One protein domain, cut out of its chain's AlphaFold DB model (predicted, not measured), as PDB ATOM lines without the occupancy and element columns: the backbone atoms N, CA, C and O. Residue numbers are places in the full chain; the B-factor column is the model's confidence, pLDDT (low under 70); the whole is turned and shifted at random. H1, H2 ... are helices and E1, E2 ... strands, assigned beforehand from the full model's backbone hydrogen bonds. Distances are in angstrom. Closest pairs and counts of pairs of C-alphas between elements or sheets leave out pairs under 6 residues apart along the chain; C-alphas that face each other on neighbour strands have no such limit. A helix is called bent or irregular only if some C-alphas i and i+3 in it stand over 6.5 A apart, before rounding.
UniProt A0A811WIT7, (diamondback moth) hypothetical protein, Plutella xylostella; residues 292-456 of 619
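What this domain is: This is residues 292 to 456 of the 619 residues of the protein "(diamondback moth) hypothetical protein" of Plutella xylostella (UniProt A0A811WIT7). A long helical hairpin, H1 and H2, makes the shaft of a rod, and a small head of short helices gathers round the first residues of H1, where H4, H5 and H7 pack on it, the last two crossing it. Beyond a kink in H1 the tip of the shaft, residues 333 to 339, stands free; at the other end the stretch with E1 reaches past the head, with H3 and H6 at the head's border. The printed part has 165 residues with seven named helices and one named strand, in the order H1, H2, H3, H4, H5, H6, E1, H7, and is mostly helix. It is only just extended, close to loose, with a radius of gyration of the C-alphas of 23.4 A and spans of 79 by 33 by 26 A.

How they stand to each other: H1, residues 293 to 338, is the hub, touching four helices. It has a kink of 43 degrees near residue 332 and is irregular: C-alphas 334 and 337 are 8.1 A apart. H2, residues 347 to 372, forms a hairpin with H1, opposite ways at a shallow tilt of 9 degrees; it touches residues 306 to 324 of H1 alone, the closest C-alphas being those of Val 320 and Cys 355, 6.0 A apart. H3, residues 379 to 382, touches no helix. H4, residues 389 to 403, touches residues 293 to 301 of H1 alone, the same way at a shallow tilt of 34 degrees, only just short of steep; the closest C-alphas, of Ala 293 and Ala 395, are 4.8 A apart. H5, residues 411 to 422, is about perpendicular to H1 at 88 degrees and touches its residues 296 to 304 alone, closest at the C-alphas of Ile 300 and Leu 419, 5.9 A. H5 touches H4 with residues 411 to 416 alone, at a steep tilt of 67 degrees, opposite ways; the closest C-alphas, of Ala 400 and Gly 411, are 4.4 A apart. H6, residues 425 to 428, meets H5 only through their link. E1, residues 437 to 439, pairs with no named strand. H7, residues 444 to 452, touches residues 293 to 298 of H1 alone, about perpendicular at 80 degrees, closest at the C-alphas of Gly 294 and Ser 450, 3.9 A. Every O i to N i+4 pair is within hydrogen-bond range in H2, H4 and H5, against 38 of 42 in H1 and 3 of 5 in H7; H3 and H6 are too short for such a pair.

Where its parts are: H1 runs 65.7 A from C-alpha 293 at (185.002, 173.935, 138.331) to C-alpha 338 at (120.103, 172.564, 127.919). H2 is 37.5 A long, H4 20.9 A, H5 16.3 A and H7 14.2 A, ending at C-alpha 452 at (183.873, 183.069, 135.926).

The domain as a whole: The C-alphas farthest apart, of Phe 338 and Gly 434, are 80.4 A apart. The printed part has no cut, and no link is long. The mean pLDDT of the printed part is 73.6; among the residues under 70 are 336 to 345, 404 to 411 and 425 to 456.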
ATOM      1  N   ASN A 292     186.420 169.777 136.149       79.75
ATOM      2  CA  ASN A 292     186.869 171.133 136.455       79.75
ATOM      3  C   ASN A 292     185.705 171.999 136.962       79.75
ATOM      4  O   ASN A 292     184.565 171.820 136.529       79.75
ATOM      5  N   ALA A 293     186.005 173.014 137.781       77.00
ATOM      6  CA  ALA A 293     185.002 173.935 138.331       77.00
ATOM      7  C   ALA A 293     184.119 174.597 137.252       77.00
ATOM      8  O   ALA A 293     182.907 174.695 137.420       77.00
ATOM      9  N   GLY A 294     184.703 174.997 136.115       74.81
ATOM     10  CA  GLY A 294     183.948 175.579 134.994       74.81
ATOM     11  C   GLY A 294     183.003 174.587 134.303       74.81
ATOM     12  O   GLY A 294     181.900 174.955 133.912       74.81
ATOM     13  N   GLY A 295     183.393 173.311 134.203       77.06
ATOM     14  CA  GLY A 295     182.529 172.255 133.664       77.06
ATOM     15  C   GLY A 295     181.363 171.926 134.600       77.06
ATOM     16  O   GLY A 295     180.245 171.706 134.138       77.06
ATOM     17  N   ALA A 296     181.604 171.958 135.916       78.75
ATOM     18  CA  ALA A 296     180.563 171.808 136.930       78.75
ATOM     19  C   ALA A 296     179.561 172.972 136.898       78.75
ATOM     20  O   ALA A 296     178.355 172.733 136.877       78.75
ATOM     21  N   LEU A 297     180.045 174.217 136.814       79.69
ATOM     22  CA  LEU A 297     179.203 175.411 136.701       79.69
ATOM     23  C   LEU A 297     178.303 175.356 135.458       79.69
ATOM     24  O   LEU A 297     177.092 175.528 135.565       79.69
ATOM     25  N   ALA A 298     178.874 175.034 134.295       78.50
ATOM     26  CA  ALA A 298     178.120 174.927 133.048       78.50
ATOM     27  C   ALA A 298     177.005 173.866 133.130       78.50
ATOM     28  O   ALA A 298     175.901 174.073 132.625       78.50
ATOM     29  N   ALA A 299     177.272 172.742 133.804       80.00
ATOM     30  CA  ALA A 299     176.293 171.682 134.013       80.00
ATOM     31  C   ALA A 299     175.155 172.105 134.966       80.00
ATOM     32  O   ALA A 299     173.990 171.806 134.696       80.00
ATOM     33  N   ILE A 300     175.468 172.847 136.035       80.62
ATOM     34  CA  ILE A 300     174.469 173.407 136.962       80.62
ATOM     35  C   ILE A 300     173.586 174.434 136.246       80.62
ATOM     36  O   ILE A 300     172.362 174.356 136.347       80.62
ATOM     37  N   CYS A 301     174.176 175.352 135.476       78.81
ATOM     38  CA  CYS A 301     173.428 176.357 134.719       78.81
ATOM     39  C   CYS A 301     172.536 175.715 133.646       78.81
ATOM     40  O   CYS A 301     171.375 176.094 133.510       78.81
ATOM     41  N   ALA A 302     173.019 174.688 132.938       79.12
ATOM     42  CA  ALA A 302     172.202 173.951 131.972       79.12
ATOM     43  C   ALA A 302     171.010 173.239 132.636       79.12
ATOM     44  O   ALA A 302     169.903 173.226 132.089       79.12
ATOM     45  N   ARG A 303     171.201 172.686 133.841       83.44
ATOM     46  CA  ARG A 303     170.117 172.081 134.625       83.44
ATOM     47  C   ARG A 303     169.120 173.123 135.132       83.44
ATOM     48  O   ARG A 303     167.912 172.889 135.068       83.44
ATOM     49  N   ALA A 304     169.601 174.268 135.602       80.12
ATOM     50  CA  ALA A 304     168.754 175.382 136.013       80.12
ATOM     51  C   ALA A 304     167.906 175.904 134.841       80.12
ATOM     52  O   ALA A 304     166.692 176.057 134.991       80.12
ATOM     53  N   GLU A 305     168.509 176.072 133.657       81.38
ATOM     54  CA  GLU A 305     167.799 176.456 132.432       81.38
ATOM     55  C   GLU A 305     166.763 175.396 132.044       81.38
ATOM     56  O   GLU A 305     165.639 175.738 131.693       81.38
ATOM     57  N   GLN A 306     167.081 174.104 132.167       81.38
ATOM     58  CA  GLN A 306     166.124 173.030 131.896       81.38
ATOM     59  C   GLN A 306     164.893 173.112 132.815       81.38
ATOM     60  O   GLN A 306     163.764 172.964 132.344       81.38
ATOM     61  N   ASN A 307     165.088 173.390 134.105       83.75
ATOM     62  CA  ASN A 307     163.988 173.572 135.054       83.75
ATOM     63  C   ASN A 307     163.157 174.825 134.725       83.75
ATOM     64  O   ASN A 307     161.923 174.767 134.732       83.75
ATOM     65  N   ALA A 308     163.812 175.932 134.364       79.94
ATOM     66  CA  ALA A 308     163.143 177.154 133.920       79.94
ATOM     67  C   ALA A 308     162.347 176.937 132.621       79.94
ATOM     68  O   ALA A 308     161.207 177.389 132.505       79.94
ATOM     69  N   LEU A 309     162.903 176.178 131.675       80.56
ATOM     70  CA  LEU A 309     162.284 175.829 130.401       80.56
ATOM     71  C   LEU A 309     161.059 174.931 130.592       80.56
ATOM     72  O   LEU A 309     160.051 175.137 129.923       80.56
ATOM     73  N   LEU A 310     161.099 173.988 131.538       84.44
ATOM     74  CA  LEU A 310     159.929 173.188 131.912       84.44
ATOM     75  C   LEU A 310     158.833 174.046 132.556       84.44
ATOM     76  O   LEU A 310     157.656 173.888 132.227       84.44
ATOM     77  N   ALA A 311     159.196 174.969 133.449       82.12
ATOM     78  CA  ALA A 311     158.235 175.883 134.064       82.12
ATOM     79  C   ALA A 311     157.604 176.830 133.027       82.12
ATOM     80  O   ALA A 311     156.393 177.054 133.048       82.12
ATOM     81  N   TRP A 312     158.408 177.349 132.097       85.06
ATOM     82  CA  TRP A 312     157.938 178.158 130.978       85.06
ATOM     83  C   TRP A 312     157.032 177.358 130.041       85.06
ATOM     84  O   TRP A 312     155.950 177.836 129.714       85.06
ATOM     85  N   ALA A 313     157.409 176.126 129.682       81.50
ATOM     86  CA  ALA A 313     156.609 175.256 128.825       81.50
ATOM     87  C   ALA A 313     155.223 175.000 129.428       81.50
ATOM     88  O   ALA A 313     154.228 175.171 128.735       81.50
ATOM     89  N   ARG A 314     155.138 174.704 130.735       85.44
ATOM     90  CA  ARG A 314     153.849 174.544 131.433       85.44
ATOM     91  C   ARG A 314     152.997 175.815 131.385       85.44
ATOM     92  O   ARG A 314     151.795 175.734 131.155       85.44
ATOM     93  N   ARG A 315     153.604 176.990 131.601       83.62
ATOM     94  CA  ARG A 315     152.900 178.285 131.525       83.62
ATOM     95  C   ARG A 315     152.410 178.584 130.110       83.62
ATOM     96  O   ARG A 315     151.295 179.067 129.943       83.62
ATOM     97  N   ALA A 316     153.224 178.284 129.106       80.88
ATOM     98  CA  ALA A 316     152.898 178.506 127.708       80.88
ATOM     99  C   ALA A 316     151.830 177.520 127.200       80.88
ATOM    100  O   ALA A 316     150.890 177.959 126.549       80.88
ATOM    101  N   GLU A 317     151.895 176.232 127.560       86.81
ATOM    102  CA  GLU A 317     150.819 175.262 127.288       86.81
ATOM    103  C   GLU A 317     149.501 175.712 127.935       86.81
ATOM    104  O   GLU A 317     148.469 175.742 127.273       86.81
ATOM    105  N   ALA A 318     149.535 176.165 129.195       83.06
ATOM    106  CA  ALA A 318     148.346 176.691 129.864       83.06
ATOM    107  C   ALA A 318     147.777 177.952 129.184       83.06
ATOM    108  O   ALA A 318     146.562 178.134 129.169       83.06
ATOM    109  N   ALA A 319     148.631 178.813 128.621       80.69
ATOM    110  CA  ALA A 319     148.207 179.997 127.876       80.69
ATOM    111  C   ALA A 319     147.599 179.644 126.508       80.69
ATOM    112  O   ALA A 319     146.601 180.252 126.129       80.69
ATOM    113  N   VAL A 320     148.152 178.648 125.803       86.19
ATOM    114  CA  VAL A 320     147.599 178.132 124.535       86.19
ATOM    115  C   VAL A 320     146.254 177.432 124.766       86.19
ATOM    116  O   VAL A 320     145.331 177.612 123.981       86.19
ATOM    117  N   ASP A 321     146.100 176.706 125.877       85.81
ATOM    118  CA  ASP A 321     144.841 176.045 126.250       85.81
ATOM    119  C   ASP A 321     143.761 177.011 126.765       85.81
ATOM    120  O   ASP A 321     142.576 176.663 126.790       85.81
ATOM    121  N   LYS A 322     144.149 178.201 127.234       86.38
ATOM    122  CA  LYS A 322     143.245 179.176 127.858       86.38
ATOM    123  C   LYS A 322     142.010 179.513 127.001       86.38
ATOM    124  O   LYS A 322     140.913 179.356 127.532       86.38
ATOM    125  N   PRO A 323     142.118 179.889 125.709       83.88
ATOM    126  CA  PRO A 323     140.945 180.198 124.885       83.88
ATOM    127  C   PRO A 323     139.980 179.013 124.740       83.88
ATOM    128  O   PRO A 323     138.767 179.208 124.772       83.88
ATOM    129  N   LEU A 324     140.484 177.773 124.654       83.56
ATOM    130  CA  LEU A 324     139.632 176.579 124.624       83.56
ATOM    131  C   LEU A 324     138.884 176.377 125.945       83.56
ATOM    132  O   LEU A 324     137.713 175.991 125.940       83.56
ATOM    133  N   ARG A 325     139.540 176.634 127.082       85.19
ATOM    134  CA  ARG A 325     138.910 176.551 128.409       85.19
ATOM    135  C   ARG A 325     137.874 177.651 128.606       85.19
ATOM    136  O   ARG A 325     136.778 177.340 129.060       85.19
ATOM    137  N   ASP A 326     138.188 178.880 128.212       83.31
ATOM    138  CA  ASP A 326     137.286 180.030 128.307       83.31
ATOM    139  C   ASP A 326     136.054 179.832 127.408       83.31
ATOM    140  O   ASP A 326     134.930 180.063 127.848       83.31
ATOM    141  N   TYR A 327     136.230 179.288 126.196       81.06
ATOM    142  CA  TYR A 327     135.117 178.927 125.315       81.06
ATOM    143  C   TYR A 327     134.249 177.808 125.905       81.06
ATOM    144  O   TYR A 327     133.026 177.925 125.950       81.06
ATOM    145  N   ARG A 328     134.862 176.727 126.412       82.44
ATOM    146  CA  ARG A 328     134.129 175.647 127.099       82.44
ATOM    147  C   ARG A 328     133.364 176.175 128.309       82.44
ATOM    148  O   ARG A 328     132.226 175.770 128.528       82.44
ATOM    149  N   HIS A 329     133.969 177.086 129.066       82.88
ATOM    150  CA  HIS A 329     133.345 177.730 130.212       82.88
ATOM    151  C   HIS A 329     132.176 178.629 129.790       82.88
ATOM    152  O   HIS A 329     131.109 178.543 130.388       82.88
ATOM    153  N   PHE A 330     132.326 179.436 128.735       80.06
ATOM    154  CA  PHE A 330     131.244 180.243 128.166       80.06
ATOM    155  C   PHE A 330     130.064 179.374 127.710       80.06
ATOM    156  O   PHE A 330     128.926 179.629 128.100       80.06
ATOM    157  N   VAL A 331     130.322 178.298 126.956       75.75
ATOM    158  CA  VAL A 331     129.264 177.381 126.500       75.75
ATOM    159  C   VAL A 331     128.581 176.695 127.683       75.75
ATOM    160  O   VAL A 331     127.355 176.616 127.717       75.75
ATOM    161  N   ALA A 332     129.345 176.243 128.678       76.19
ATOM    162  CA  ALA A 332     128.782 175.659 129.890       76.19
ATOM    163  C   ALA A 332     127.945 176.674 130.692       76.19
ATOM    164  O   ALA A 332     126.888 176.315 131.203       76.19
ATOM    165  N   ALA A 333     128.373 177.937 130.767       77.19
ATOM    166  CA  ALA A 333     127.662 178.991 131.484       77.19
ATOM    167  C   ALA A 333     126.366 179.425 130.776       77.19
ATOM    168  O   ALA A 333     125.344 179.604 131.432       77.19
ATOM    169  N   CYS A 334     126.380 179.568 129.447       71.44
ATOM    170  CA  CYS A 334     125.220 180.024 128.675       71.44
ATOM    171  C   CYS A 334     124.242 178.894 128.305       71.44
ATOM    172  O   CYS A 334     123.037 179.127 128.248       71.44
ATOM    173  N   PHE A 335     124.736 177.673 128.062       70.81
ATOM    174  CA  PHE A 335     123.947 176.560 127.510       70.81
ATOM    175  C   PHE A 335     123.985 175.270 128.351       70.81
ATOM    176  O   PHE A 335     123.349 174.279 127.984       70.81
ATOM    177  N   GLY A 336     124.665 175.277 129.504       65.25
ATOM    178  CA  GLY A 336     124.733 174.155 130.448       65.25
ATOM    179  C   GLY A 336     123.390 173.512 130.836       65.25
ATOM    180  O   GLY A 336     123.308 172.281 130.796       65.25
ATOM    181  N   PRO A 337     122.313 174.267 131.147       64.44
ATOM    182  CA  PRO A 337     121.025 173.667 131.516       64.44
ATOM    183  C   PRO A 337     120.296 172.966 130.356       64.44
ATOM    184  O   PRO A 337     119.327 172.252 130.596       64.44
ATOM    185  N   PHE A 338     120.757 173.121 129.109       57.06
ATOM    186  CA  PHE A 338     120.103 172.564 127.919       57.06
ATOM    187  C   PHE A 338     120.771 171.291 127.373       57.06
ATOM    188  O   PHE A 338     120.399 170.819 126.300       57.06
ATOM    189  N   SER A 339     121.738 170.697 128.085       63.16
ATOM    190  CA  SER A 339     122.487 169.499 127.644       63.16
ATOM    191  C   SER A 339     123.123 169.628 126.245       63.16
ATOM    192  O   SER A 339     123.332 168.638 125.542       63.16
ATOM    193  N   VAL A 340     123.436 170.859 125.826       62.19
ATOM    194  CA  VAL A 340     124.039 171.128 124.517       62.19
ATOM    195  C   VAL A 340     125.510 170.727 124.560       62.19
ATOM    196  O   VAL A 340     126.290 171.227 125.369       62.19
ATOM    197  N   GLN A 341     125.895 169.802 123.681       65.31
ATOM    198  CA  GLN A 341     127.285 169.398 123.491       65.31
ATOM    199  C   GLN A 341     127.939 170.272 122.424       65.31
ATOM    200  O   GLN A 341     127.327 170.552 121.393       65.31
ATOM    201  N   ILE A 342     129.199 170.648 122.649       66.50
ATOM    202  CA  ILE A 342     130.000 171.366 121.657       66.50
ATOM    203  C   ILE A 342     130.112 170.486 120.405       66.50
ATOM    204  O   ILE A 342     130.550 169.335 120.477       66.50
ATOM    205  N   ALA A 343     129.660 171.004 119.265       64.62
ATOM    206  CA  ALA A 343     129.710 170.285 118.003       64.62
ATOM    207  C   ALA A 343     131.159 170.163 117.506       64.62
ATOM    208  O   ALA A 343     131.938 171.110 117.577       64.62
ATOM    209  N   SER A 344     131.509 169.004 116.946       61.19
ATOM    210  CA  SER A 344     132.831 168.712 116.376       61.19
ATOM    211  C   SER A 344     133.039 169.328 114.981       61.19
ATOM    212  O   SER A 344     133.735 168.750 114.151       61.19
ATOM    213  N   THR A 345     132.380 170.449 114.680       61.00
ATOM    214  CA  THR A 345     132.354 171.113 113.364       61.00
ATOM    215  C   THR A 345     132.197 172.626 113.549       61.00
ATOM    216  O   THR A 345     131.352 173.036 114.341       61.00
ATOM    217  N   GLY A 346     132.965 173.446 112.816       71.94
ATOM    218  CA  GLY A 346     132.917 174.923 112.864       71.94
ATOM    219  C   GLY A 346     134.135 175.573 113.543       71.94
ATOM    220  O   GLY A 346     135.142 174.902 113.768       71.94
ATOM    221  N   ALA A 347     134.028 176.859 113.905       72.00
ATOM    222  CA  ALA A 347     135.129 177.681 114.436       72.00
ATOM    223  C   ALA A 347     135.807 177.101 115.696       72.00
ATOM    224  O   ALA A 347     137.006 177.264 115.896       72.00
ATOM    225  N   TYR A 348     135.073 176.354 116.529       77.94
ATOM    226  CA  TYR A 348     135.660 175.655 117.679       77.94
ATOM    227  C   TYR A 348     136.599 174.510 117.262       77.94
ATOM    228  O   TYR A 348     137.646 174.329 117.876       77.94
ATOM    229  N   LEU A 349     136.262 173.759 116.206       80.31
ATOM    230  CA  LEU A 349     137.135 172.711 115.664       80.31
ATOM    231  C   LEU A 349     138.397 173.324 115.038       80.31
ATOM    232  O   LEU A 349     139.469 172.728 115.107       80.31
ATOM    233  N   GLU A 350     138.277 174.496 114.416       81.00
ATOM    234  CA  GLU A 350     139.416 175.249 113.878       81.00
ATOM    235  C   GLU A 350     140.325 175.746 115.006       81.00
ATOM    236  O   GLU A 350     141.516 175.453 114.982       81.00
ATOM    237  N   LEU A 351     139.758 176.345 116.059       78.69
ATOM    238  CA  LEU A 351     140.494 176.752 117.258       78.69
ATOM    239  C   LEU A 351     141.169 175.560 117.963       78.69
ATOM    240  O   LEU A 351     142.312 175.662 118.404       78.69
ATOM    241  N   GLU A 352     140.490 174.414 118.059       83.62
ATOM    242  CA  GLU A 352     141.046 173.183 118.635       83.62
ATOM    243  C   GLU A 352     142.213 172.642 117.795       83.62
ATOM    244  O   GLU A 352     143.243 172.251 118.351       83.62
ATOM    245  N   LYS A 353     142.104 172.691 116.461       85.88
ATOM    246  CA  LYS A 353     143.206 172.351 115.548       85.88
ATOM    247  C   LYS A 353     144.376 173.324 115.683       85.88
ATOM    248  O   LYS A 353     145.514 172.869 115.767       85.88
ATOM    249  N   GLU A 354     144.128 174.630 115.736       84.38
ATOM    250  CA  GLU A 354     145.171 175.652 115.890       84.38
ATOM    251  C   GLU A 354     145.911 175.519 117.225       84.38
ATOM    252  O   GLU A 354     147.143 175.474 117.245       84.38
ATOM    253  N   CYS A 355     145.187 175.352 118.335       84.12
ATOM    254  CA  CYS A 355     145.792 175.090 119.643       84.12
ATOM    255  C   CYS A 355     146.580 173.768 119.641       84.12
ATOM    256  O   CYS A 355     147.679 173.694 120.198       84.12
ATOM    257  N   GLY A 356     146.074 172.730 118.966       86.12
ATOM    258  CA  GLY A 356     146.777 171.460 118.765       86.12
ATOM    259  C   GLY A 356     148.089 171.607 117.979       86.12
ATOM    260  O   GLY A 356     149.109 171.028 118.352       86.12
ATOM    261  N   LEU A 357     148.100 172.428 116.927       89.25
ATOM    262  CA  LEU A 357     149.306 172.723 116.147       89.25
ATOM    263  C   LEU A 357     150.319 173.554 116.949       89.25
ATOM    264  O   LEU A 357     151.516 173.258 116.929       89.25
ATOM    265  N   LEU A 358     149.855 174.560 117.697       83.25
ATOM    266  CA  LEU A 358     150.709 175.398 118.542       83.25
ATOM    267  C   LEU A 358     151.334 174.602 119.692       83.25
ATOM    268  O   LEU A 358     152.531 174.742 119.949       83.25
ATOM    269  N   THR A 359     150.568 173.729 120.349       87.75
ATOM    270  CA  THR A 359     151.091 172.833 121.395       87.75
ATOM    271  C   THR A 359     152.095 171.827 120.831       87.75
ATOM    272  O   THR A 359     153.144 171.613 121.441       87.75
ATOM    273  N   ALA A 360     151.849 171.260 119.645       86.62
ATOM    274  CA  ALA A 360     152.810 170.388 118.969       86.62
ATOM    275  C   ALA A 360     154.122 171.124 118.633       86.62
ATOM    276  O   ALA A 360     155.203 170.639 118.977       86.62
ATOM    277  N   SER A 361     154.039 172.328 118.052       86.06
ATOM    278  CA  SER A 361     155.213 173.159 117.738       86.06
ATOM    279  C   SER A 361     155.990 173.565 118.995       86.06
ATOM    280  O   SER A 361     157.225 173.542 119.014       86.06
ATOM    281  N   LEU A 362     155.281 173.904 120.075       80.00
ATOM    282  CA  LEU A 362     155.891 174.223 121.360       80.00
ATOM    283  C   LEU A 362     156.657 173.023 121.921       80.00
ATOM    284  O   LEU A 362     157.815 173.173 122.311       80.00
ATOM    285  N   ARG A 363     156.049 171.832 121.920       87.75
ATOM    286  CA  ARG A 363     156.688 170.598 122.398       87.75
ATOM    287  C   ARG A 363     157.914 170.233 121.579       87.75
ATOM    288  O   ARG A 363     158.917 169.828 122.159       87.75
ATOM    289  N   GLU A 364     157.874 170.427 120.265       85.62
ATOM    290  CA  GLU A 364     159.026 170.203 119.392       85.62
ATOM    291  C   GLU A 364     160.191 171.147 119.736       85.62
ATOM    292  O   GLU A 364     161.317 170.686 119.944       85.62
ATOM    293  N   LYS A 365     159.926 172.453 119.883       83.25
ATOM    294  CA  LYS A 365     160.946 173.453 120.258       83.25
ATOM    295  C   LYS A 365     161.516 173.200 121.656       83.25
ATOM    296  O   LYS A 365     162.730 173.278 121.851       83.25
ATOM    297  N   VAL A 366     160.659 172.844 122.613       83.25
ATOM    298  CA  VAL A 366     161.040 172.445 123.979       83.25
ATOM    299  C   VAL A 366     161.907 171.186 123.954       83.25
ATOM    300  O   VAL A 366     162.951 171.149 124.601       83.25
ATOM    301  N   ALA A 367     161.535 170.170 123.172       82.50
ATOM    302  CA  ALA A 367     162.300 168.935 123.034       82.50
ATOM    303  C   ALA A 367     163.640 169.146 122.312       82.50
ATOM    304  O   ALA A 367     164.631 168.508 122.664       82.50
ATOM    305  N   ALA A 368     163.705 170.041 121.322       80.06
ATOM    306  CA  ALA A 368     164.954 170.441 120.678       80.06
ATOM    307  C   ALA A 368     165.897 171.114 121.684       80.06
ATOM    308  O   ALA A 368     167.007 170.634 121.893       80.06
ATOM    309  N   ARG A 369     165.423 172.134 122.413       80.19
ATOM    310  CA  ARG A 369     166.252 172.827 123.408       80.19
ATOM    311  C   ARG A 369     166.655 171.920 124.571       80.19
ATOM    312  O   ARG A 369     167.770 172.013 125.072       80.19
ATOM    313  N   ARG A 370     165.783 170.994 124.977       81.75
ATOM    314  CA  ARG A 370     166.097 169.988 125.997       81.75
ATOM    315  C   ARG A 370     167.220 169.044 125.559       81.75
ATOM    316  O   ARG A 370     167.997 168.634 126.415       81.75
ATOM    317  N   ARG A 371     167.297 168.698 124.269       79.75
ATOM    318  CA  ARG A 371     168.399 167.899 123.707       79.75
ATOM    319  C   ARG A 371     169.711 168.683 123.703       79.75
ATOM    320  O   ARG A 371     170.720 168.116 124.091       79.75
ATOM    321  N   ASP A 372     169.675 169.973 123.372       77.00
ATOM    322  CA  ASP A 372     170.866 170.840 123.403       77.00
ATOM    323  C   ASP A 372     171.450 171.002 124.819       77.00
ATOM    324  O   ASP A 372     172.661 171.114 124.987       77.00
ATOM    325  N   LEU A 373     170.588 171.035 125.840       74.62
ATOM    326  CA  LEU A 373     170.973 171.184 127.250       74.62
ATOM    327  C   LEU A 373     171.332 169.856 127.935       74.62
ATOM    328  O   LEU A 373     171.758 169.856 129.091       74.62
ATOM    329  N   ALA A 374     171.120 168.717 127.271       76.31
ATOM    330  CA  ALA A 374     171.409 167.416 127.851       76.31
ATOM    331  C   ALA A 374     172.921 167.173 127.893       76.31
ATOM    332  O   ALA A 374     173.622 167.306 126.891       76.31
ATOM    333  N   LEU A 375     173.422 166.761 129.056       73.88
ATOM    334  CA  LEU A 375     174.811 166.343 129.195       73.88
ATOM    335  C   LEU A 375     175.021 165.036 128.425       73.88
ATOM    336  O   LEU A 375     174.297 164.065 128.644       73.88
ATOM    337  N   ALA A 376     176.045 164.983 127.575       70.75
ATOM    338  CA  ALA A 376     176.432 163.790 126.816       70.75
ATOM    339  C   ALA A 376     177.159 162.735 127.686       70.75
ATOM    340  O   ALA A 376     178.120 162.100 127.258       70.75
ATOM    341  N   LEU A 377     176.718 162.554 128.935       69.50
ATOM    342  CA  LEU A 377     177.313 161.644 129.910       69.50
ATOM    343  C   LEU A 377     176.370 160.473 130.190       69.50
ATOM    344  O   LEU A 377     175.196 160.658 130.505       69.50
ATOM    345  N   THR A 378     176.902 159.253 130.140       75.00
ATOM    346  CA  THR A 378     176.170 158.053 130.572       75.00
ATOM    347  C   THR A 378     176.021 158.024 132.099       75.00
ATOM    348  O   THR A 378     176.860 158.566 132.821       75.00
ATOM    349  N   ASP A 379     175.001 157.345 132.626       69.69
ATOM    350  CA  ASP A 379     174.771 157.216 134.081       69.69
ATOM    351  C   ASP A 379     175.971 156.599 134.811       69.69
ATOM    352  O   ASP A 379     176.356 157.014 135.903       69.69
ATOM    353  N   ALA A 380     176.639 155.647 134.155       67.00
ATOM    354  CA  ALA A 380     177.860 155.038 134.663       67.00
ATOM    355  C   ALA A 380     179.046 156.017 134.709       67.00
ATOM    356  O   ALA A 380     179.913 155.859 135.569       67.00
ATOM    357  N   ALA A 381     179.102 157.000 133.803       68.56
ATOM    358  CA  ALA A 381     180.121 158.045 133.814       68.56
ATOM    359  C   ALA A 381     179.836 159.081 134.908       68.56
ATOM    360  O   ALA A 381     180.758 159.424 135.642       68.56
ATOM    361  N   ARG A 382     178.569 159.491 135.090       71.38
ATOM    362  CA  ARG A 382     178.141 160.441 136.138       71.38
ATOM    363  C   ARG A 382     178.525 159.985 137.549       71.38
ATOM    364  O   ARG A 382     179.061 160.775 138.316       71.38
ATOM    365  N   ARG A 383     178.383 158.688 137.840       70.25
ATOM    366  CA  ARG A 383     178.802 158.054 139.112       70.25
ATOM    367  C   ARG A 383     180.301 158.100 139.392       70.25
ATOM    368  O   ARG A 383     180.732 157.975 140.537       70.25
ATOM    369  N   ARG A 384     181.108 158.208 138.338       70.19
ATOM    370  CA  ARG A 384     182.577 158.107 138.381       70.19
ATOM    371  C   ARG A 384     183.269 159.456 138.264       70.19
ATOM    372  O   ARG A 384     184.498 159.503 138.222       70.19
ATOM    373  N   VAL A 385     182.491 160.530 138.184       75.38
ATOM    374  CA  VAL A 385     183.021 161.881 138.252       75.38
ATOM    375  C   VAL A 385     183.443 162.161 139.690       75.38
ATOM    376  O   VAL A 385     182.746 161.801 140.641       75.38
ATOM    377  N   ARG A 386     184.611 162.772 139.853       80.44
ATOM    378  CA  ARG A 386     185.095 163.298 141.130       80.44
ATOM    379  C   ARG A 386     185.640 164.698 140.911       80.44
ATOM    380  O   ARG A 386     186.116 165.033 139.822       80.44
ATOM    381  N   MET A 387     185.586 165.504 141.959       78.06
ATOM    382  CA  MET A 387     186.085 166.873 141.945       78.06
ATOM    383  C   MET A 387     186.942 167.122 143.184       78.06
ATOM    384  O   MET A 387     186.781 166.470 144.215       78.06
ATOM    385  N   THR A 388     187.894 168.046 143.081       78.12
ATOM    386  CA  THR A 388     188.695 168.443 144.240       78.12
ATOM    387  C   THR A 388     187.866 169.342 145.166       78.12
ATOM    388  O   THR A 388     186.998 170.090 144.715       78.12
ATOM    389  N   ALA A 389     188.137 169.304 146.473       74.00
ATOM    390  CA  ALA A 389     187.484 170.187 147.444       74.00
ATOM    391  C   ALA A 389     187.579 171.697 147.106       74.00
ATOM    392  O   ALA A 389     186.568 172.385 147.266       74.00
ATOM    393  N   PRO A 390     188.722 172.249 146.634       76.56
ATOM    394  CA  PRO A 390     188.769 173.652 146.220       76.56
ATOM    395  C   PRO A 390     187.923 173.925 144.971       76.56
ATOM    396  O   PRO A 390     187.211 174.926 144.938       76.56
ATOM    397  N   ASP A 391     187.924 173.030 143.979       77.62
ATOM    398  CA  ASP A 391     187.128 173.220 142.761       77.62
ATOM    399  C   ASP A 391     185.621 173.121 143.034       77.62
ATOM    400  O   ASP A 391     184.843 173.866 142.442       77.62
ATOM    401  N   LEU A 392     185.211 172.280 143.992       79.56
ATOM    402  CA  LEU A 392     183.831 172.209 144.476       79.56
ATOM    403  C   LEU A 392     183.373 173.532 145.085       79.56
ATOM    404  O   LEU A 392     182.291 174.016 144.757       79.56
ATOM    405  N   ARG A 393     184.193 174.128 145.959       78.44
ATOM    406  CA  ARG A 393     183.870 175.417 146.582       78.44
ATOM    407  C   ARG A 393     183.739 176.517 145.533       78.44
ATOM    408  O   ARG A 393     182.754 177.246 145.568       78.44
ATOM    409  N   ARG A 394     184.669 176.580 144.573       78.69
ATOM    410  CA  ARG A 394     184.630 177.551 143.467       78.69
ATOM    411  C   ARG A 394     183.390 177.382 142.593       78.69
ATOM    412  O   ARG A 394     182.718 178.362 142.293       78.69
ATOM    413  N   ALA A 395     183.058 176.145 142.217       79.06
ATOM    414  CA  ALA A 395     181.882 175.860 141.400       79.06
ATOM    415  C   ALA A 395     180.577 176.239 142.119       79.06
ATOM    416  O   ALA A 395     179.704 176.846 141.507       79.06
ATOM    417  N   LEU A 396     180.456 175.927 143.415       78.94
ATOM    418  CA  LEU A 396     179.280 176.280 144.215       78.94
ATOM    419  C   LEU A 396     179.159 177.791 144.442       78.94
ATOM    420  O   LEU A 396     178.055 178.317 144.343       78.94
ATOM    421  N   GLN A 397     180.269 178.493 144.690       80.88
ATOM    422  CA  GLN A 397     180.297 179.956 144.818       80.88
ATOM    423  C   GLN A 397     179.831 180.644 143.538       80.88
ATOM    424  O   GLN A 397     178.947 181.498 143.581       80.88
ATOM    425  N   ALA A 398     180.396 180.249 142.396       78.31
ATOM    426  CA  ALA A 398     180.023 180.812 141.106       78.31
ATOM    427  C   ALA A 398     178.567 180.471 140.745       78.31
ATOM    428  O   ALA A 398     177.813 181.349 140.338       78.31
ATOM    429  N   ALA A 399     178.126 179.232 140.985       76.44
ATOM    430  CA  ALA A 399     176.745 178.825 140.729       76.44
ATOM    431  C   ALA A 399     175.744 179.563 141.626       76.44
ATOM    432  O   ALA A 399     174.677 179.955 141.161       76.44
ATOM    433  N   ALA A 400     176.082 179.782 142.899       76.06
ATOM    434  CA  ALA A 400     175.242 180.543 143.813       76.06
ATOM    435  C   ALA A 400     175.086 181.999 143.354       76.06
ATOM    436  O   ALA A 400     173.988 182.529 143.464       76.06
ATOM    437  N   ARG A 401     176.135 182.626 142.800       76.62
ATOM    438  CA  ARG A 401     176.071 183.989 142.238       76.62
ATOM    439  C   ARG A 401     175.149 184.066 141.018       76.62
ATOM    440  O   ARG A 401     174.298 184.946 140.967       76.62
ATOM    441  N   GLU A 402     175.272 183.122 140.088       73.25
ATOM    442  CA  GLU A 402     174.411 183.060 138.896       73.25
ATOM    443  C   GLU A 402     172.940 182.799 139.264       73.25
ATOM    444  O   GLU A 402     172.031 183.420 138.721       73.25
ATOM    445  N   LEU A 403     172.686 181.919 140.238       71.31
ATOM    446  CA  LEU A 403     171.329 181.569 140.678       71.31
ATOM    447  C   LEU A 403     170.704 182.597 141.635       71.31
ATOM    448  O   LEU A 403     169.481 182.633 141.770       71.31
ATOM    449  N   ALA A 404     171.514 183.424 142.303       65.38
ATOM    450  CA  ALA A 404     171.056 184.451 143.242       65.38
ATOM    451  C   ALA A 404     170.357 185.639 142.564       65.38
ATOM    452  O   ALA A 404     169.765 186.456 143.270       65.38
ATOM    453  N   GLN A 405     170.388 185.729 141.229       62.81
ATOM    454  CA  GLN A 405     169.619 186.725 140.475       62.81
ATOM    455  C   GLN A 405     168.103 186.571 140.694       62.81
ATOM    456  O   GLN A 405     167.393 187.573 140.714       62.81
ATOM    457  N   ASP A 406     167.625 185.341 140.921       55.75
ATOM    458  CA  ASP A 406     166.210 185.059 141.189       55.75
ATOM    459  C   ASP A 406     165.863 185.102 142.690       55.75
ATOM    460  O   ASP A 406     164.752 185.491 143.044       55.75
ATOM    461  N   ASP A 407     166.776 184.666 143.577       57.12
ATOM    462  CA  ASP A 407     166.541 184.626 145.031       57.12
ATOM    463  C   ASP A 407     167.864 184.589 145.849       57.12
ATOM    464  O   ASP A 407     168.569 183.569 145.859       57.12
ATOM    465  N   PRO A 408     168.252 185.676 146.548       58.06
ATOM    466  CA  PRO A 408     169.599 185.833 147.105       58.06
ATOM    467  C   PRO A 408     169.897 184.975 148.345       58.06
ATOM    468  O   PRO A 408     171.065 184.731 148.642       58.06
ATOM    469  N   GLN A 409     168.881 184.501 149.078       56.28
ATOM    470  CA  GLN A 409     169.080 183.698 150.298       56.28
ATOM    471  C   GLN A 409     169.124 182.183 150.029       56.28
ATOM    472  O   GLN A 409     169.707 181.434 150.811       56.28
ATOM    473  N   ALA A 410     168.567 181.725 148.903       61.03
ATOM    474  CA  ALA A 410     168.483 180.306 148.544       61.03
ATOM    475  C   ALA A 410     169.552 179.851 147.528       61.03
ATOM    476  O   ALA A 410     169.598 178.673 147.170       61.03
ATOM    477  N   GLY A 411     170.423 180.753 147.056       67.81
ATOM    478  CA  GLY A 411     171.378 180.470 145.974       67.81
ATOM    479  C   GLY A 411     172.318 179.291 146.258       67.81
ATOM    480  O   GLY A 411     172.529 178.444 145.394       67.81
ATOM    481  N   TRP A 412     172.822 179.177 147.489       73.56
ATOM    482  CA  TRP A 412     173.759 178.117 147.885       73.56
ATOM    483  C   TRP A 412     173.114 176.742 148.027       73.56
ATOM    484  O   TRP A 412     173.644 175.755 147.515       73.56
ATOM    485  N   SER A 413     171.970 176.670 148.713       75.38
ATOM    486  CA  SER A 413     171.238 175.414 148.887       75.38
ATOM    487  C   SER A 413     170.748 174.903 147.536       75.38
ATOM    488  O   SER A 413     170.955 173.737 147.212       75.38
ATOM    489  N   ARG A 414     170.219 175.796 146.694       78.81
ATOM    490  CA  ARG A 414     169.781 175.476 145.334       78.81
ATOM    491  C   ARG A 414     170.938 175.026 144.441       78.81
ATOM    492  O   ARG A 414     170.782 174.037 143.730       78.81
ATOM    493  N   ALA A 415     172.099 175.683 144.500       79.12
ATOM    494  CA  ALA A 415     173.289 175.263 143.754       79.12
ATOM    495  C   ALA A 415     173.757 173.854 144.159       79.12
ATOM    496  O   ALA A 415     174.051 173.031 143.291       79.12
ATOM    497  N   ALA A 416     173.772 173.549 145.460       78.94
ATOM    498  CA  ALA A 416     174.138 172.228 145.963       78.94
ATOM    499  C   ALA A 416     173.125 171.145 145.551       78.94
ATOM    500  O   ALA A 416     173.529 170.072 145.103       78.94
ATOM    501  N   THR A 417     171.821 171.430 145.637       83.44
ATOM    502  CA  THR A 417     170.769 170.503 145.191       83.44
ATOM    503  C   THR A 417     170.868 170.223 143.693       83.44
ATOM    504  O   THR A 417     170.835 169.065 143.290       83.44
ATOM    505  N   LEU A 418     171.067 171.251 142.861       82.81
ATOM    506  CA  LEU A 418     171.216 171.072 141.414       82.81
ATOM    507  C   LEU A 418     172.484 170.289 141.054       82.81
ATOM    508  O   LEU A 418     172.451 169.479 140.133       82.81
ATOM    509  N   LEU A 419     173.585 170.481 141.785       82.25
ATOM    510  CA  LEU A 419     174.810 169.705 141.586       82.25
ATOM    511  C   LEU A 419     174.576 168.214 141.878       82.25
ATOM    512  O   LEU A 419     174.994 167.381 141.077       82.25
ATOM    513  N   LEU A 420     173.861 167.894 142.963       81.50
ATOM    514  CA  LEU A 420     173.490 166.521 143.335       81.50
ATOM    515  C   LEU A 420     172.454 165.887 142.389       81.50
ATOM    516  O   LEU A 420     172.428 164.674 142.216       81.50
ATOM    517  N   GLU A 421     171.588 166.687 141.767       82.88
ATOM    518  CA  GLU A 421     170.670 166.188 140.735       82.88
ATOM    519  C   GLU A 421     171.393 165.845 139.431       82.88
ATOM    520  O   GLU A 421     171.001 164.928 138.706       82.88
ATOM    521  N   VAL A 422     172.417 166.626 139.086       79.50
ATOM    522  CA  VAL A 422     173.189 166.435 137.855       79.50
ATOM    523  C   VAL A 422     174.181 165.286 138.008       79.50
ATOM    524  O   VAL A 422     174.380 164.507 137.067       79.50
ATOM    525  N   PHE A 423     174.782 165.172 139.189       77.44
ATOM    526  CA  PHE A 423     175.794 164.185 139.503       77.44
ATOM    527  C   PHE A 423     175.533 163.517 140.857       77.44
ATOM    528  O   PHE A 423     175.203 164.190 141.824       77.44
ATOM    529  N   ASP A 424     175.757 162.204 140.946       74.38
ATOM    530  CA  ASP A 424     175.514 161.440 142.176       74.38
ATOM    531  C   ASP A 424     176.357 161.943 143.373       74.38
ATOM    532  O   ASP A 424     177.436 162.523 143.208       74.38
ATOM    533  N   SER A 425     175.892 161.655 144.597       66.75
ATOM    534  CA  SER A 425     176.521 162.047 145.878       66.75
ATOM    535  C   SER A 425     178.004 161.697 145.987       66.75
ATOM    536  O   SER A 425     178.764 162.344 146.709       66.75
ATOM    537  N   ASP A 426     178.429 160.687 145.236       64.12
ATOM    538  CA  ASP A 426     179.793 160.197 145.198       64.12
ATOM    539  C   ASP A 426     180.799 161.214 144.619       64.12
ATOM    540  O   ASP A 426     182.002 161.050 144.823       64.12
ATOM    541  N   ILE A 427     180.355 162.289 143.948       62.47
ATOM    542  CA  ILE A 427     181.234 163.401 143.527       62.47
ATOM    543  C   ILE A 427     182.039 163.985 144.690       62.47
ATOM    544  O   ILE A 427     183.165 164.442 144.483       62.47
ATOM    545  N   LEU A 428     181.465 163.965 145.895       57.06
ATOM    546  CA  LEU A 428     182.034 164.568 147.097       57.06
ATOM    547  C   LEU A 428     183.162 163.731 147.722       57.06
ATOM    548  O   LEU A 428     183.790 164.183 148.680       57.06
ATOM    549  N   VAL A 429     183.436 162.527 147.204       60.00
ATOM    550  CA  VAL A 429     184.530 161.686 147.705       60.00
ATOM    551  C   VAL A 429     185.876 162.299 147.286       60.00
ATOM    552  O   VAL A 429     186.114 162.474 146.085       60.00
ATOM    553  N   PRO A 430     186.772 162.622 148.238       58.84
ATOM    554  CA  PRO A 430     188.057 163.237 147.931       58.84
ATOM    555  C   PRO A 430     188.922 162.319 147.056       58.84
ATOM    556  O   PRO A 430     188.953 161.104 147.235       58.84
ATOM    557  N   LEU A 431     189.637 162.911 146.096       61.78
ATOM    558  CA  LEU A 431     190.595 162.197 145.249       61.78
ATOM    559  C   LEU A 431     191.779 161.690 146.093       61.78
ATOM    560  O   LEU A 431     192.562 162.495 146.593       61.78
ATOM    561  N   GLU A 432     191.926 160.369 146.212       57.41
ATOM    562  CA  GLU A 432     193.059 159.724 146.893       57.41
ATOM    563  C   GLU A 432     194.383 159.886 146.114       57.41
ATOM    564  O   GLU A 432     194.418 159.922 144.875       57.41
ATOM    565  N   GLU A 433     195.499 159.962 146.846       49.16
ATOM    566  CA  GLU A 433     196.851 160.035 146.287       49.16
ATOM    567  C   GLU A 433     197.218 158.707 145.597       49.16
ATOM    568  O   GLU A 433     197.562 157.724 146.244       49.16
ATOM    569  N   GLY A 434     197.130 158.665 144.262       52.91
ATOM    570  CA  GLY A 434     197.534 157.503 143.453       52.91
ATOM    571  C   GLY A 434     196.536 157.054 142.382       52.91
ATOM    572  O   GLY A 434     196.880 156.210 141.553       52.91
ATOM    573  N   CYS A 435     195.323 157.618 142.338       56.56
ATOM    574  CA  CYS A 435     194.336 157.271 141.311       56.56
ATOM    575  C   CYS A 435     194.720 157.829 139.923       56.56
ATOM    576  O   CYS A 435     195.032 159.020 139.811       56.56
ATOM    577  N   PRO A 436     194.666 157.017 138.844       56.12
ATOM    578  CA  PRO A 436     194.890 157.505 137.487       56.12
ATOM    579  C   PRO A 436     193.782 158.491 137.092       56.12
ATOM    580  O   PRO A 436     192.593 158.161 137.129       56.12
ATOM    581  N   ARG A 437     194.189 159.716 136.739       65.69
ATOM    582  CA  ARG A 437     193.308 160.856 136.453       65.69
ATOM    583  C   ARG A 437     193.041 160.947 134.956       65.69
ATOM    584  O   ARG A 437     193.987 160.948 134.172       65.69
ATOM    585  N   VAL A 438     191.773 161.068 134.572       65.19
ATOM    586  CA  VAL A 438     191.385 161.419 133.199       65.19
ATOM    587  C   VAL A 438     190.597 162.725 133.268       65.19
ATOM    588  O   VAL A 438     189.494 162.713 133.821       65.19
ATOM    589  N   PRO A 439     191.142 163.855 132.783       64.94
ATOM    590  CA  PRO A 439     190.380 165.096 132.728       64.94
ATOM    591  C   PRO A 439     189.191 164.907 131.781       64.94
ATOM    592  O   PRO A 439     189.353 164.371 130.686       64.94
ATOM    593  N   LEU A 440     187.994 165.314 132.203       66.69
ATOM    594  CA  LEU A 440     186.865 165.429 131.280       66.69
ATOM    595  C   LEU A 440     187.146 166.601 130.343       66.69
ATOM    596  O   LEU A 440     187.275 167.743 130.797       66.69
ATOM    597  N   GLU A 441     187.274 166.314 129.049       58.56
ATOM    598  CA  GLU A 441     187.432 167.359 128.050       58.56
ATOM    599  C   GLU A 441     186.162 168.203 128.046       58.56
ATOM    600  O   GLU A 441     185.040 167.710 127.907       58.56
ATOM    601  N   CYS A 442     186.354 169.495 128.276       58.72
ATOM    602  CA  CYS A 442     185.281 170.460 128.248       58.72
ATOM    603  C   CYS A 442     185.411 171.233 126.933       58.72
ATOM    604  O   CYS A 442     186.493 171.738 126.630       58.72
ATOM    605  N   GLY A 443     184.340 171.315 126.144       59.00
ATOM    606  CA  GLY A 443     184.375 172.045 124.876       59.00
ATOM    607  C   GLY A 443     184.677 173.543 125.033       59.00
ATOM    608  O   GLY A 443     184.745 174.062 126.150       59.00
ATOM    609  N   PRO A 444     184.807 174.283 123.917       56.12
ATOM    610  CA  PRO A 444     185.238 175.686 123.914       56.12
ATOM    611  C   PRO A 444     184.374 176.609 124.793       56.12
ATOM    612  O   PRO A 444     184.882 177.589 125.333       56.12
ATOM    613  N   GLY A 445     183.097 176.273 125.016       55.91
ATOM    614  CA  GLY A 445     182.212 177.010 125.926       55.91
ATOM    615  C   GLY A 445     182.613 176.927 127.405       55.91
ATOM    616  O   GLY A 445     182.373 177.863 128.160       55.91
ATOM    617  N   ALA A 446     183.284 175.861 127.838       57.59
ATOM    618  CA  ALA A 446     183.696 175.691 129.231       57.59
ATOM    619  C   ALA A 446     184.888 176.566 129.639       57.59
ATOM    620  O   ALA A 446     185.079 176.816 130.828       57.59
ATOM    621  N   ALA A 447     185.666 177.064 128.672       58.78
ATOM    622  CA  ALA A 447     186.717 178.046 128.924       58.78
ATOM    623  C   ALA A 447     186.143 179.417 129.339       58.78
ATOM    624  O   ALA A 447     186.766 180.137 130.115       58.78
ATOM    625  N   ALA A 448     184.939 179.765 128.868       61.34
ATOM    626  CA  ALA A 448     184.229 180.962 129.319       61.34
ATOM    627  C   ALA A 448     183.713 180.788 130.758       61.34
ATOM    628  O   ALA A 448     183.903 181.663 131.598       61.34
ATOM    629  N   TRP A 449     183.154 179.616 131.075       64.44
ATOM    630  CA  TRP A 449     182.701 179.289 132.430       64.44
ATOM    631  C   TRP A 449     183.849 179.178 133.439       64.44
ATOM    632  O   TRP A 449     183.700 179.578 134.588       64.44
ATOM    633  N   SER A 450     185.022 178.687 133.032       62.91
ATOM    634  CA  SER A 450     186.191 178.634 133.918       62.91
ATOM    635  C   SER A 450     186.756 180.020 134.249       62.91
ATOM    636  O   SER A 450     187.327 180.190 135.325       62.91
ATOM    637  N   ALA A 451     186.563 181.019 133.379       62.16
ATOM    638  CA  ALA A 451     186.939 182.403 133.655       62.16
ATOM    639  C   ALA A 451     186.072 183.047 134.753       62.16
ATOM    640  O   ALA A 451     186.586 183.870 135.507       62.16
ATOM    641  N   LEU A 452     184.808 182.624 134.881       61.53
ATOM    642  CA  LEU A 452     183.873 183.069 135.926       61.53
ATOM    643  C   LEU A 452     184.161 182.432 137.299       61.53
ATOM    644  O   LEU A 452     183.758 182.968 138.325       61.53
ATOM    645  N   CYS A 453     184.903 181.320 137.335       59.34
ATOM    646  CA  CYS A 453     185.288 180.614 138.563       59.34
ATOM    647  C   CYS A 453     186.633 181.086 139.167       59.34
ATOM    648  O   CYS A 453     187.248 180.328 139.923       59.34
ATOM    649  N   ARG A 454     187.146 182.272 138.799       60.72
ATOM    650  CA  ARG A 454     188.420 182.804 139.328       60.72
ATOM    651  C   ARG A 454     188.294 183.254 140.787       60.72
ATOM    652  O   ARG A 454     187.227 183.667 141.223       60.72
ATOM    653  N   ASP A 455     189.407 183.150 141.515       47.66
ATOM    654  CA  ASP A 455     189.492 183.409 142.954       47.66
ATOM    655  C   ASP A 455     189.150 184.877 143.286       47.66
ATOM    656  O   ASP A 455     189.943 185.785 143.045       47.66
ATOM    657  N   GLU A 456     187.994 185.084 143.911       49.62
ATOM    658  CA  GLU A 456     187.787 186.170 144.866       49.62
ATOM    659  C   GLU A 456     187.771 185.558 146.269       49.62
ATOM    660  O   GLU A 456     187.321 184.425 146.461       49.62
TER     661      GLU A 456